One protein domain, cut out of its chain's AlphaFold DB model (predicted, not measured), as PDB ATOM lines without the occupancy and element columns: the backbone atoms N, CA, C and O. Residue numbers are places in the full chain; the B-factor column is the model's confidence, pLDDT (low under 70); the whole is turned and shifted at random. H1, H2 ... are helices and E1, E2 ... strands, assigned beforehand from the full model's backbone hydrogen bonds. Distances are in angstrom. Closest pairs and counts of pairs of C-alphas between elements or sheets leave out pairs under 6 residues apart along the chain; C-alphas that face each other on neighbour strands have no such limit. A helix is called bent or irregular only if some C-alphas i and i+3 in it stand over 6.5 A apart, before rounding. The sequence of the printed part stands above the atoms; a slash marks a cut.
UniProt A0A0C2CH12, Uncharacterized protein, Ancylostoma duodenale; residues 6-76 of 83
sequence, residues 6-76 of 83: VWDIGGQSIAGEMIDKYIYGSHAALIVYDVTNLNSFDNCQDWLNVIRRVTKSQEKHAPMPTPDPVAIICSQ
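Overview. This is residues 6 to 76 of the 83 residues of an uncharacterized protein of Ancylostoma duodenale (UniProt A0A0C2CH12). A long helix, H3, runs along one face of a small three-stranded sheet, over its edge strand E2, and two very short helices, H1 and H2, sit next to H3 and graze the same sheet. H3 is much longer than the strands, and the stretch after it, residues 59 to 69, folds back to the sheet. The printed part has 71 residues, with three named helices and three named strands in the order E1 H1 H2 E2 H3 E3. The sheet runs E1 E3 E2, all parallel, and the class is mixed, helices and strands. The whole is compact, with a radius of gyration of the C-alphas of 12.5 A, and only just elongated, spanning 41 by 21 by 18 A.

Arrangement. Start at E1, residues 6 to 10, an edge strand parallel to the inner strand E3, residues 70 to 75, at 28 degrees; look for N 7 and O 71, 3.0 A apart, within hydrogen-bond range. On the other side of E3 you find the edge strand E2, residues 28 to 32, parallel at 10 degrees, with N 30 and O 72 at 2.8 A. E1 and E2 are apart. H1, residues 11 to 15, and H2, residues 19 to 23, only graze the sheet. H3, residues 38 to 58, is on the sheet at a height of 9.6 A; it lies over E2, with 9 of its C-alphas falling on E2 and 2 on E3, and runs along the strands, at 8 degrees to E2 on the local plane. This is a two-layer arrangement, a helix on one face of a sheet. The closest C-alphas of H3 and E2 are those of Cys 44 and Ile 31, 6.3 A apart. H3 touches H1 with residues 43 to 50 alone, closest at the C-alphas of Trp 47 and Ile 14, 6.6 A. It touches H2 with residues 51 to 55 alone, closest at the C-alphas of Val 54 and Asp 20, 6.1 A. E2, H3 and E3 form a strand-helix-strand unit, two parallel neighbour strands with a helix between them along the chain, with a left-handed crossover; E1, H1 H2 and E2 form a split one, with E3 between its strands, right-handed. Every O i to N i+4 pair is within hydrogen-bond range in H2 and H3; in H1 it is 0 of 1, and 0 of 2 for O i to N i+3.

Along the chain. Find C-alpha 6 at (5.317, -39.561, 41.893), where E1 begins. H1 is irregular, with C-alphas 12 and 15 7.3 A apart. From C-alpha 38 at (24.648, -26.774, 53.144), H3 runs 31.0 A to C-alpha 58. E3 covers 16.2 A and ends at C-alpha 75, at (14.637, -35.453, 49.398).

Size, cuts and confidence. The C-alphas farthest apart are those of Thr 36 and Ala 62, 41.1 A. The printed part has no cut. The link from H3 to E3, 11 residues, is long; the other links are tight. Mean pLDDT of the printed part is 74.3, and confidence is under 70 at residues 11 to 15, 17 and 58 to 76.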
ATOM      1  N   VAL A   6       4.256 -40.166  41.082       75.88
ATOM      2  CA  VAL A   6       5.317 -39.561  41.893       75.88
ATOM      3  C   VAL A   6       6.401 -40.593  42.134       75.88
ATOM      4  O   VAL A   6       6.109 -41.683  42.624       75.88
ATOM      5  N   TRP A   7       7.644 -40.235  41.817       76.81
ATOM      6  CA  TRP A   7       8.815 -41.054  42.119       76.81
ATOM      7  C   TRP A   7       9.633 -40.384  43.218       76.81
ATOM      8  O   TRP A   7      10.109 -39.262  43.036       76.81
ATOM      9  N   ASP A   8       9.780 -41.073  44.350       77.00
ATOM     10  CA  ASP A   8      10.674 -40.677  45.440       77.00
ATOM     11  C   ASP A   8      12.069 -41.252  45.179       77.00
ATOM     12  O   ASP A   8      12.242 -42.470  45.066       77.00
ATOM     13  N   ILE A   9      13.056 -40.370  45.021       75.38
ATOM     14  CA  ILE A   9      14.426 -40.737  44.667       75.38
ATOM     15  C   ILE A   9      15.376 -40.234  45.751       75.38
ATOM     16  O   ILE A   9      15.497 -39.034  46.004       75.38
ATOM     17  N   GLY A  10      16.100 -41.166  46.370       71.56
ATOM     18  CA  GLY A  10      17.091 -40.842  47.392       71.56
ATOM     19  C   GLY A  10      18.285 -40.068  46.824       71.56
ATOM     20  O   GLY A  10      18.783 -40.369  45.737       71.56
ATOM     21  N   GLY A  11      18.808 -39.109  47.595       67.25
ATOM     22  CA  GLY A  11      19.904 -38.225  47.166       67.25
ATOM     23  C   GLY A  11      21.203 -38.926  46.733       67.25
ATOM     24  O   GLY A  11      21.956 -38.362  45.948       67.25
ATOM     25  N   GLN A  12      21.455 -40.170  47.166       64.81
ATOM     26  CA  GLN A  12      22.626 -40.950  46.728       64.81
ATOM     27  C   GLN A  12      22.477 -41.581  45.334       64.81
ATOM     28  O   GLN A  12      23.462 -42.023  44.749       64.81
ATOM     29  N   SER A  13      21.268 -41.619  44.774       68.00
ATOM     30  CA  SER A  13      20.996 -42.263  43.484       68.00
ATOM     31  C   SER A  13      21.295 -41.373  42.272       68.00
ATOM     32  O   SER A  13      21.088 -41.807  41.141       68.00
ATOM     33  N   ILE A  14      21.821 -40.159  42.484       69.38
ATOM     34  CA  ILE A  14      22.107 -39.170  41.433       69.38
ATOM     35  C   ILE A  14      23.080 -39.673  40.350       69.38
ATOM     36  O   ILE A  14      22.990 -39.266  39.193       69.38
ATOM     37  N   ALA A  15      23.983 -40.590  40.706       66.19
ATOM     38  CA  ALA A  15      24.967 -41.181  39.796       66.19
ATOM     39  C   ALA A  15      24.478 -42.469  39.099       66.19
ATOM     40  O   ALA A  15      25.234 -43.085  38.349       66.19
ATOM     41  N   GLY A  16      23.248 -42.918  39.361       70.69
ATOM     42  CA  GLY A  16      22.733 -44.169  38.807       70.69
ATOM     43  C   GLY A  16      22.236 -44.019  37.369       70.69
ATOM     44  O   GLY A  16      21.471 -43.109  37.075       70.69
ATOM     45  N   GLU A  17      22.555 -44.974  36.491       69.81
ATOM     46  CA  GLU A  17      22.062 -45.014  35.096       69.81
ATOM     47  C   GLU A  17      20.526 -45.024  34.980       69.81
ATOM     48  O   GLU A  17      19.957 -44.672  33.948       69.81
ATOM     49  N   MET A  18      19.823 -45.422  36.045       74.25
ATOM     50  CA  MET A  18      18.361 -45.428  36.078       74.25
ATOM     51  C   MET A  18      17.755 -44.030  36.224       74.25
ATOM     52  O   MET A  18      16.576 -43.867  35.916       74.25
ATOM     53  N   ILE A  19      18.523 -43.024  36.657       77.69
ATOM     54  CA  ILE A  19      17.964 -41.698  36.924       77.69
ATOM     55  C   ILE A  19      17.438 -41.021  35.663       77.69
ATOM     56  O   ILE A  19      16.362 -40.423  35.669       77.69
ATOM     57  N   ASP A  20      18.142 -41.231  34.554       79.25
ATOM     58  CA  ASP A  20      17.758 -40.722  33.248       79.25
ATOM     59  C   ASP A  20      16.389 -41.285  32.820       79.25
ATOM     60  O   ASP A  20      15.625 -40.574  32.173       79.25
ATOM     61  N   LYS A  21      16.029 -42.515  33.237       77.44
ATOM     62  CA  LYS A  21      14.726 -43.143  32.949       77.44
ATOM     63  C   LYS A  21      13.582 -42.568  33.780       77.44
ATOM     64  O   LYS A  21      12.474 -42.483  33.268       77.44
ATOM     65  N   TYR A  22      13.833 -42.176  35.030       76.56
ATOM     66  CA  TYR A  22      12.818 -41.521  35.864       76.56
ATOM     67  C   TYR A  22      12.573 -40.074  35.413       76.56
ATOM     68  O   TYR A  22      11.440 -39.600  35.421       76.56
ATOM     69  N   ILE A  23      13.630 -39.382  34.967       78.50
ATOM     70  CA  ILE A  23      13.552 -38.024  34.402       78.50
ATOM     71  C   ILE A  23      12.916 -38.024  33.011       78.50
ATOM     72  O   ILE A  23      12.235 -37.064  32.642       78.50
ATOM     73  N   TYR A  24      13.082 -39.106  32.251       77.69
ATOM     74  CA  TYR A  24      12.478 -39.265  30.935       77.69
ATOM     75  C   TYR A  24      10.954 -39.078  30.981       77.69
ATOM     76  O   TYR A  24      10.240 -39.815  31.655       77.69
ATOM     77  N   GLY A  25      10.445 -38.091  30.239       74.75
ATOM     78  CA  GLY A  25       9.006 -37.834  30.125       74.75
ATOM     79  C   GLY A  25       8.341 -37.219  31.367       74.75
ATOM     80  O   GLY A  25       7.115 -37.062  31.382       74.75
ATOM     81  N   SER A  26       9.126 -36.840  32.381       77.88
ATOM     82  CA  SER A  26       8.634 -36.075  33.529       77.88
ATOM     83  C   SER A  26       8.272 -34.648  33.133       77.88
ATOM     84  O   SER A  26       9.016 -33.972  32.425       77.88
ATOM     85  N   HIS A  27       7.117 -34.185  33.611       77.75
ATOM     86  CA  HIS A  27       6.612 -32.838  33.323       77.75
ATOM     87  C   HIS A  27       7.127 -31.815  34.338       77.75
ATOM     88  O   HIS A  27       7.258 -30.633  34.026       77.75
ATOM     89  N   ALA A  28       7.412 -32.274  35.557       79.38
ATOM     90  CA  ALA A  28       7.933 -31.455  36.635       79.38
ATOM     91  C   ALA A  28       8.940 -32.248  37.473       79.38
ATOM     92  O   ALA A  28       8.857 -33.469  37.594       79.38
ATOM     93  N   ALA A  29       9.877 -31.538  38.093       82.88
ATOM     94  CA  ALA A  29      10.782 -32.089  39.088       82.88
ATOM     95  C   ALA A  29      10.801 -31.163  40.307       82.88
ATOM     96  O   ALA A  29      10.844 -29.940  40.164       82.88
ATOM     97  N   LEU A  30      10.763 -31.756  41.493       82.31
ATOM     98  CA  LEU A  30      10.843 -31.094  42.783       82.31
ATOM     99  C   LEU A  30      12.117 -31.560  43.490       82.31
ATOM    100  O   LEU A  30      12.289 -32.739  43.794       82.31
ATOM    101  N   ILE A  31      13.010 -30.618  43.768       83.31
ATOM    102  CA  ILE A  31      14.247 -30.883  44.499       83.31
ATOM    103  C   ILE A  31      14.096 -30.270  45.889       83.31
ATOM    104  O   ILE A  31      13.820 -29.076  46.014       83.31
ATOM    105  N   VAL A  32      14.237 -31.092  46.925       82.81
ATOM    106  CA  VAL A  32      14.047 -30.714  48.325       82.81
ATOM    107  C   VAL A  32      15.371 -30.862  49.065       82.81
ATOM    108  O   VAL A  32      15.971 -31.938  49.090       82.81
ATOM    109  N   TYR A  33      15.796 -29.777  49.708       81.69
ATOM    110  CA  TYR A  33      16.965 -29.744  50.582       81.69
ATOM    111  C   TYR A  33      16.597 -29.309  51.992       81.69
ATOM    112  O   TYR A  33      15.522 -28.761  52.241       81.69
ATOM    113  N   ASP A  34      17.527 -29.536  52.906       82.75
ATOM    114  CA  ASP A  34      17.452 -29.081  54.282       82.75
ATOM    115  C   ASP A  34      18.190 -27.741  54.418       82.75
ATOM    116  O   ASP A  34      19.390 -27.641  54.164       82.75
ATOM    117  N   VAL A  35      17.472 -26.696  54.842       82.88
ATOM    118  CA  VAL A  35      18.019 -25.338  55.029       82.88
ATOM    119  C   VAL A  35      19.146 -25.288  56.068       82.88
ATOM    120  O   VAL A  35      19.967 -24.375  56.044       82.88
ATOM    121  N   THR A  36      19.207 -26.271  56.969       83.56
ATOM    122  CA  THR A  36      20.250 -26.378  57.995       83.56
ATOM    123  C   THR A  36      21.500 -27.118  57.509       83.56
ATOM    124  O   THR A  36      22.527 -27.092  58.186       83.56
ATOM    125  N   ASN A  37      21.446 -27.745  56.329       78.81
ATOM    126  CA  ASN A  37      22.517 -28.573  55.787       78.81
ATOM    127  C   ASN A  37      22.968 -28.068  54.410       78.81
ATOM    128  O   ASN A  37      22.381 -28.412  53.381       78.81
ATOM    129  N   LEU A  38      24.069 -27.312  54.381       82.19
ATOM    130  CA  LEU A  38      24.648 -26.774  53.144       82.19
ATOM    131  C   LEU A  38      25.004 -27.862  52.121       82.19
ATOM    132  O   LEU A  38      24.760 -27.673  50.934       82.19
ATOM    133  N   ASN A  39      25.465 -29.037  52.560       81.50
ATOM    134  CA  ASN A  39      25.774 -30.131  51.634       81.50
ATOM    135  C   ASN A  39      24.518 -30.618  50.890       81.50
ATOM    136  O   ASN A  39      24.607 -31.061  49.749       81.50
ATOM    137  N   SER A  40      23.334 -30.534  51.511       79.88
ATOM    138  CA  SER A  40      22.073 -30.885  50.839       79.88
ATOM    139  C   SER A  40      21.678 -29.865  49.764       79.88
ATOM    140  O   SER A  40      21.070 -30.234  48.759       79.88
ATOM    141  N   PHE A  41      22.076 -28.600  49.936       83.31
ATOM    142  CA  PHE A  41      21.915 -27.561  48.923       83.31
ATOM    143  C   PHE A  41      22.881 -27.764  47.751       83.31
ATOM    144  O   PHE A  41      22.450 -27.719  46.600       83.31
ATOM    145  N   ASP A  42      24.151 -28.074  48.022       84.19
ATOM    146  CA  ASP A  42      25.127 -28.372  46.965       84.19
ATOM    147  C   ASP A  42      24.668 -29.565  46.110       84.19
ATOM    148  O   ASP A  42      24.654 -29.491  44.881       84.19
ATOM    149  N   ASN A  43      24.137 -30.614  46.744       81.38
ATOM    150  CA  ASN A  43      23.582 -31.761  46.024       81.38
ATOM    151  C   ASN A  43      22.375 -31.384  45.142       81.38
ATOM    152  O   ASN A  43      22.164 -31.999  44.095       81.38
ATOM    153  N   CYS A  44      21.591 -30.357  45.496       82.75
ATOM    154  CA  CYS A  44      20.514 -29.869  44.624       82.75
ATOM    155  C   CYS A  44      21.043 -29.283  43.321       82.75
ATOM    156  O   CYS A  44      20.401 -29.416  42.275       82.75
ATOM    157  N   GLN A  45      22.203 -28.632  43.379       85.88
ATOM    158  CA  GLN A  45      22.841 -28.072  42.200       85.88
ATOM    159  C   GLN A  45      23.238 -29.182  41.222       85.88
ATOM    160  O   GLN A  45      23.023 -29.038  40.012       85.88
ATOM    161  N   ASP A  46      23.732 -30.305  41.742       85.69
ATOM    162  CA  ASP A  46      24.034 -31.491  40.945       85.69
ATOM    163  C   ASP A  46      22.764 -32.110  40.354       85.69
ATOM    164  O   ASP A  46      22.710 -32.386  39.150       85.69
ATOM    165  N   TRP A  47      21.704 -32.258  41.158       83.88
ATOM    166  CA  TRP A  47      20.410 -32.783  40.703       83.88
ATOM    167  C   TRP A  47      19.831 -31.949  39.560       83.88
ATOM    168  O   TRP A  47      19.391 -32.484  38.538       83.88
ATOM    169  N   LEU A  48      19.904 -30.624  39.686       85.88
ATOM    170  CA  LEU A  48      19.476 -29.691  38.652       85.88
ATOM    171  C   LEU A  48      20.287 -29.855  37.359       85.88
ATOM    172  O   LEU A  48      19.726 -29.774  36.262       85.88
ATOM    173  N   ASN A  49      21.595 -30.096  37.464       87.94
ATOM    174  CA  ASN A  49      22.459 -30.322  36.307       87.94
ATOM    175  C   ASN A  49      22.102 -31.625  35.576       87.94
ATOM    176  O   ASN A  49      22.028 -31.623  34.343       87.94
ATOM    177  N   VAL A  50      21.821 -32.706  36.312       85.38
ATOM    178  CA  VAL A  50      21.376 -33.987  35.738       85.38
ATOM    179  C   VAL A  50      20.042 -33.821  35.014       85.38
ATOM    180  O   VAL A  50      19.947 -34.172  33.838       85.38
ATOM    181  N   ILE A  51      19.044 -33.206  35.658       84.44
ATOM    182  CA  ILE A  51      17.728 -32.964  35.047       84.44
ATOM    183  C   ILE A  51      17.880 -32.162  33.754       84.44
ATOM    184  O   ILE A  51      17.405 -32.586  32.702       84.44
ATOM    185  N   ARG A  52      18.632 -31.054  33.782       85.81
ATOM    186  CA  ARG A  52      18.889 -30.231  32.588       85.81
ATOM    187  C   ARG A  52      19.567 -31.013  31.465       85.81
ATOM    188  O   ARG A  52      19.236 -30.799  30.300       85.81
ATOM    189  N   ARG A  53      20.521 -31.891  31.788       85.50
ATOM    190  CA  ARG A  53      21.203 -32.743  30.804       85.50
ATOM    191  C   ARG A  53      20.215 -33.694  30.131       85.50
ATOM    192  O   ARG A  53      20.216 -33.788  28.906       85.50
ATOM    193  N   VAL A  54      19.370 -34.361  30.916       82.06
ATOM    194  CA  VAL A  54      18.386 -35.320  30.398       82.06
ATOM    195  C   VAL A  54      17.329 -34.607  29.563       82.06
ATOM    196  O   VAL A  54      17.107 -35.017  28.426       82.06
ATOM    197  N   THR A  55      16.748 -33.506  30.056       78.81
ATOM    198  CA  THR A  55      15.722 -32.728  29.338       78.81
ATOM    199  C   THR A  55      16.244 -32.181  28.007       78.81
ATOM    200  O   THR A  55      15.568 -32.322  26.993       78.81
ATOM    201  N   LYS A  56      17.476 -31.652  27.953       78.44
ATOM    202  CA  LYS A  56      18.097 -31.214  26.684       78.44
ATOM    203  C   LYS A  56      18.280 -32.351  25.678       78.44
ATOM    204  O   LYS A  56      18.215 -32.123  24.473       78.44
ATOM    205  N   SER A  57      18.537 -33.568  26.157       72.38
ATOM    206  CA  SER A  57      18.648 -34.748  25.296       72.38
ATOM    207  C   SER A  57      17.291 -35.147  24.696       72.38
ATOM    208  O   SER A  57      17.243 -35.659  23.577       72.38
ATOM    209  N   GLN A  58      16.187 -34.848  25.398       66.25
ATOM    210  CA  GLN A  58      14.824 -35.137  24.937       66.25
ATOM    211  C   GLN A  58      14.384 -34.266  23.763       66.25
ATOM    212  O   GLN A  58      13.719 -34.765  22.870       66.25
ATOM    213  N   GLU A  59      14.783 -32.994  23.692       61.25
ATOM    214  CA  GLU A  59      14.325 -32.080  22.627       61.25
ATOM    215  C   GLU A  59      14.685 -32.553  21.201       61.25
ATOM    216  O   GLU A  59      14.071 -32.118  20.229       61.25
ATOM    217  N   LYS A  60      15.663 -33.463  21.058       56.56
ATOM    218  CA  LYS A  60      16.107 -34.002  19.760       56.56
ATOM    219  C   LYS A  60      15.311 -35.205  19.252       56.56
ATOM    220  O   LYS A  60      15.397 -35.504  18.065       56.56
ATOM    221  N   HIS A  61      14.567 -35.898  20.108       55.25
ATOM    222  CA  HIS A  61      13.672 -36.984  19.713       55.25
ATOM    223  C   HIS A  61      12.261 -36.554  20.097       55.25
ATOM    224  O   HIS A  61      12.014 -36.301  21.268       55.25
ATOM    225  N   ALA A  62      11.359 -36.416  19.117       52.50
ATOM    226  CA  ALA A  62       9.981 -35.970  19.344       52.50
ATOM    227  C   ALA A  62       9.403 -36.599  20.628       52.50
ATOM    228  O   ALA A  62       9.574 -37.810  20.807       52.50
ATOM    229  N   PRO A  63       8.772 -35.810  21.520       58.69
ATOM    230  CA  PRO A  63       8.364 -36.299  22.827       58.69
ATOM    231  C   PRO A  63       7.470 -37.515  22.623       58.69
ATOM    232  O   PRO A  63       6.404 -37.424  22.010       58.69
ATOM    233  N   MET A  64       7.931 -38.673  23.098       58.06
ATOM    234  CA  MET A  64       7.068 -39.836  23.207       58.06
ATOM    235  C   MET A  64       5.904 -39.399  24.106       58.06
ATOM    236  O   MET A  64       6.174 -38.855  25.179       58.06
ATOM    237  N   PRO A  65       4.636 -39.542  23.684       58.03
ATOM    238  CA  PRO A  65       3.515 -39.097  24.494       58.03
ATOM    239  C   PRO A  65       3.505 -39.922  25.781       58.03
ATOM    240  O   PRO A  65       3.103 -41.085  25.771       58.03
ATOM    241  N   THR A  66       3.988 -39.344  26.880       58.59
ATOM    242  CA  THR A  66       3.794 -39.922  28.202       58.59
ATOM    243  C   THR A  66       2.339 -39.665  28.586       58.59
ATOM    244  O   THR A  66       1.914 -38.511  28.641       58.59
ATOM    245  N   PRO A  67       1.526 -40.718  28.784       58.72
ATOM    246  CA  PRO A  67       0.095 -40.554  29.037       58.72
ATOM    247  C   PRO A  67      -0.196 -39.863  30.381       58.72
ATOM    248  O   PRO A  67      -1.267 -39.280  30.553       58.72
ATOM    249  N   ASP A  68       0.778 -39.871  31.295       61.66
ATOM    250  CA  ASP A  68       0.615 -39.472  32.686       61.66
ATOM    251  C   ASP A  68       1.706 -38.473  33.123       61.66
ATOM    252  O   ASP A  68       2.896 -38.713  32.890       61.66
ATOM    253  N   PRO A  69       1.343 -37.345  33.762       62.38
ATOM    254  CA  PRO A  69       2.306 -36.419  34.338       62.38
ATOM    255  C   PRO A  69       3.083 -37.080  35.479       62.38
ATOM    256  O   PRO A  69       2.508 -37.518  36.479       62.38
ATOM    257  N   VAL A  70       4.406 -37.121  35.321       68.12
ATOM    258  CA  VAL A  70       5.340 -37.638  36.320       68.12
ATOM    259  C   VAL A  70       6.025 -36.475  37.036       68.12
ATOM    260  O   VAL A  70       6.536 -35.558  36.381       68.12
ATOM    261  N   ALA A  71       6.022 -36.520  38.369       66.88
ATOM    262  CA  ALA A  71       6.800 -35.640  39.230       66.88
ATOM    263  C   ALA A  71       7.880 -36.429  39.976       66.88
ATOM    264  O   ALA A  71       7.605 -37.455  40.599       66.88
ATOM    265  N   ILE A  72       9.111 -35.928  39.933       68.31
ATOM    266  CA  ILE A  72      10.238 -36.508  40.672       68.31
ATOM    267  C   ILE A  72      10.450 -35.701  41.932       68.31
ATOM    268  O   ILE A  72      10.570 -34.481  41.847       68.31
ATOM    269  N   ILE A  73      10.518 -36.373  43.076       67.00
ATOM    270  CA  ILE A  73      10.858 -35.750  44.349       67.00
ATOM    271  C   ILE A  73      12.212 -36.297  44.781       67.00
ATOM    272  O   ILE A  73      12.367 -37.498  44.986       67.00
ATOM    273  N   CYS A  74      13.188 -35.407  44.930       68.19
ATOM    274  CA  CYS A  74      14.436 -35.731  45.605       68.19
ATOM    275  C   CYS A  74      14.429 -35.104  46.986       68.19
ATOM    276  O   CYS A  74      14.471 -33.881  47.085       68.19
ATOM    277  N   SER A  75      14.399 -35.923  48.037       64.94
ATOM    278  CA  SER A  75      14.637 -35.453  49.398       64.94
ATOM    279  C   SER A  75      15.945 -36.036  49.922       64.94
ATOM    280  O   SER A  75      16.184 -37.244  49.885       64.94
ATOM    281  N   GLN A  76      16.828 -35.162  50.395       63.72
ATOM    282  CA  GLN A  76      17.960 -35.571  51.213       63.72
ATOM    283  C   GLN A  76      17.736 -35.071  52.631       63.72
ATOM    284  O   GLN A  76      18.380 -34.136  53.096       63.72
TER     285      GLN A  76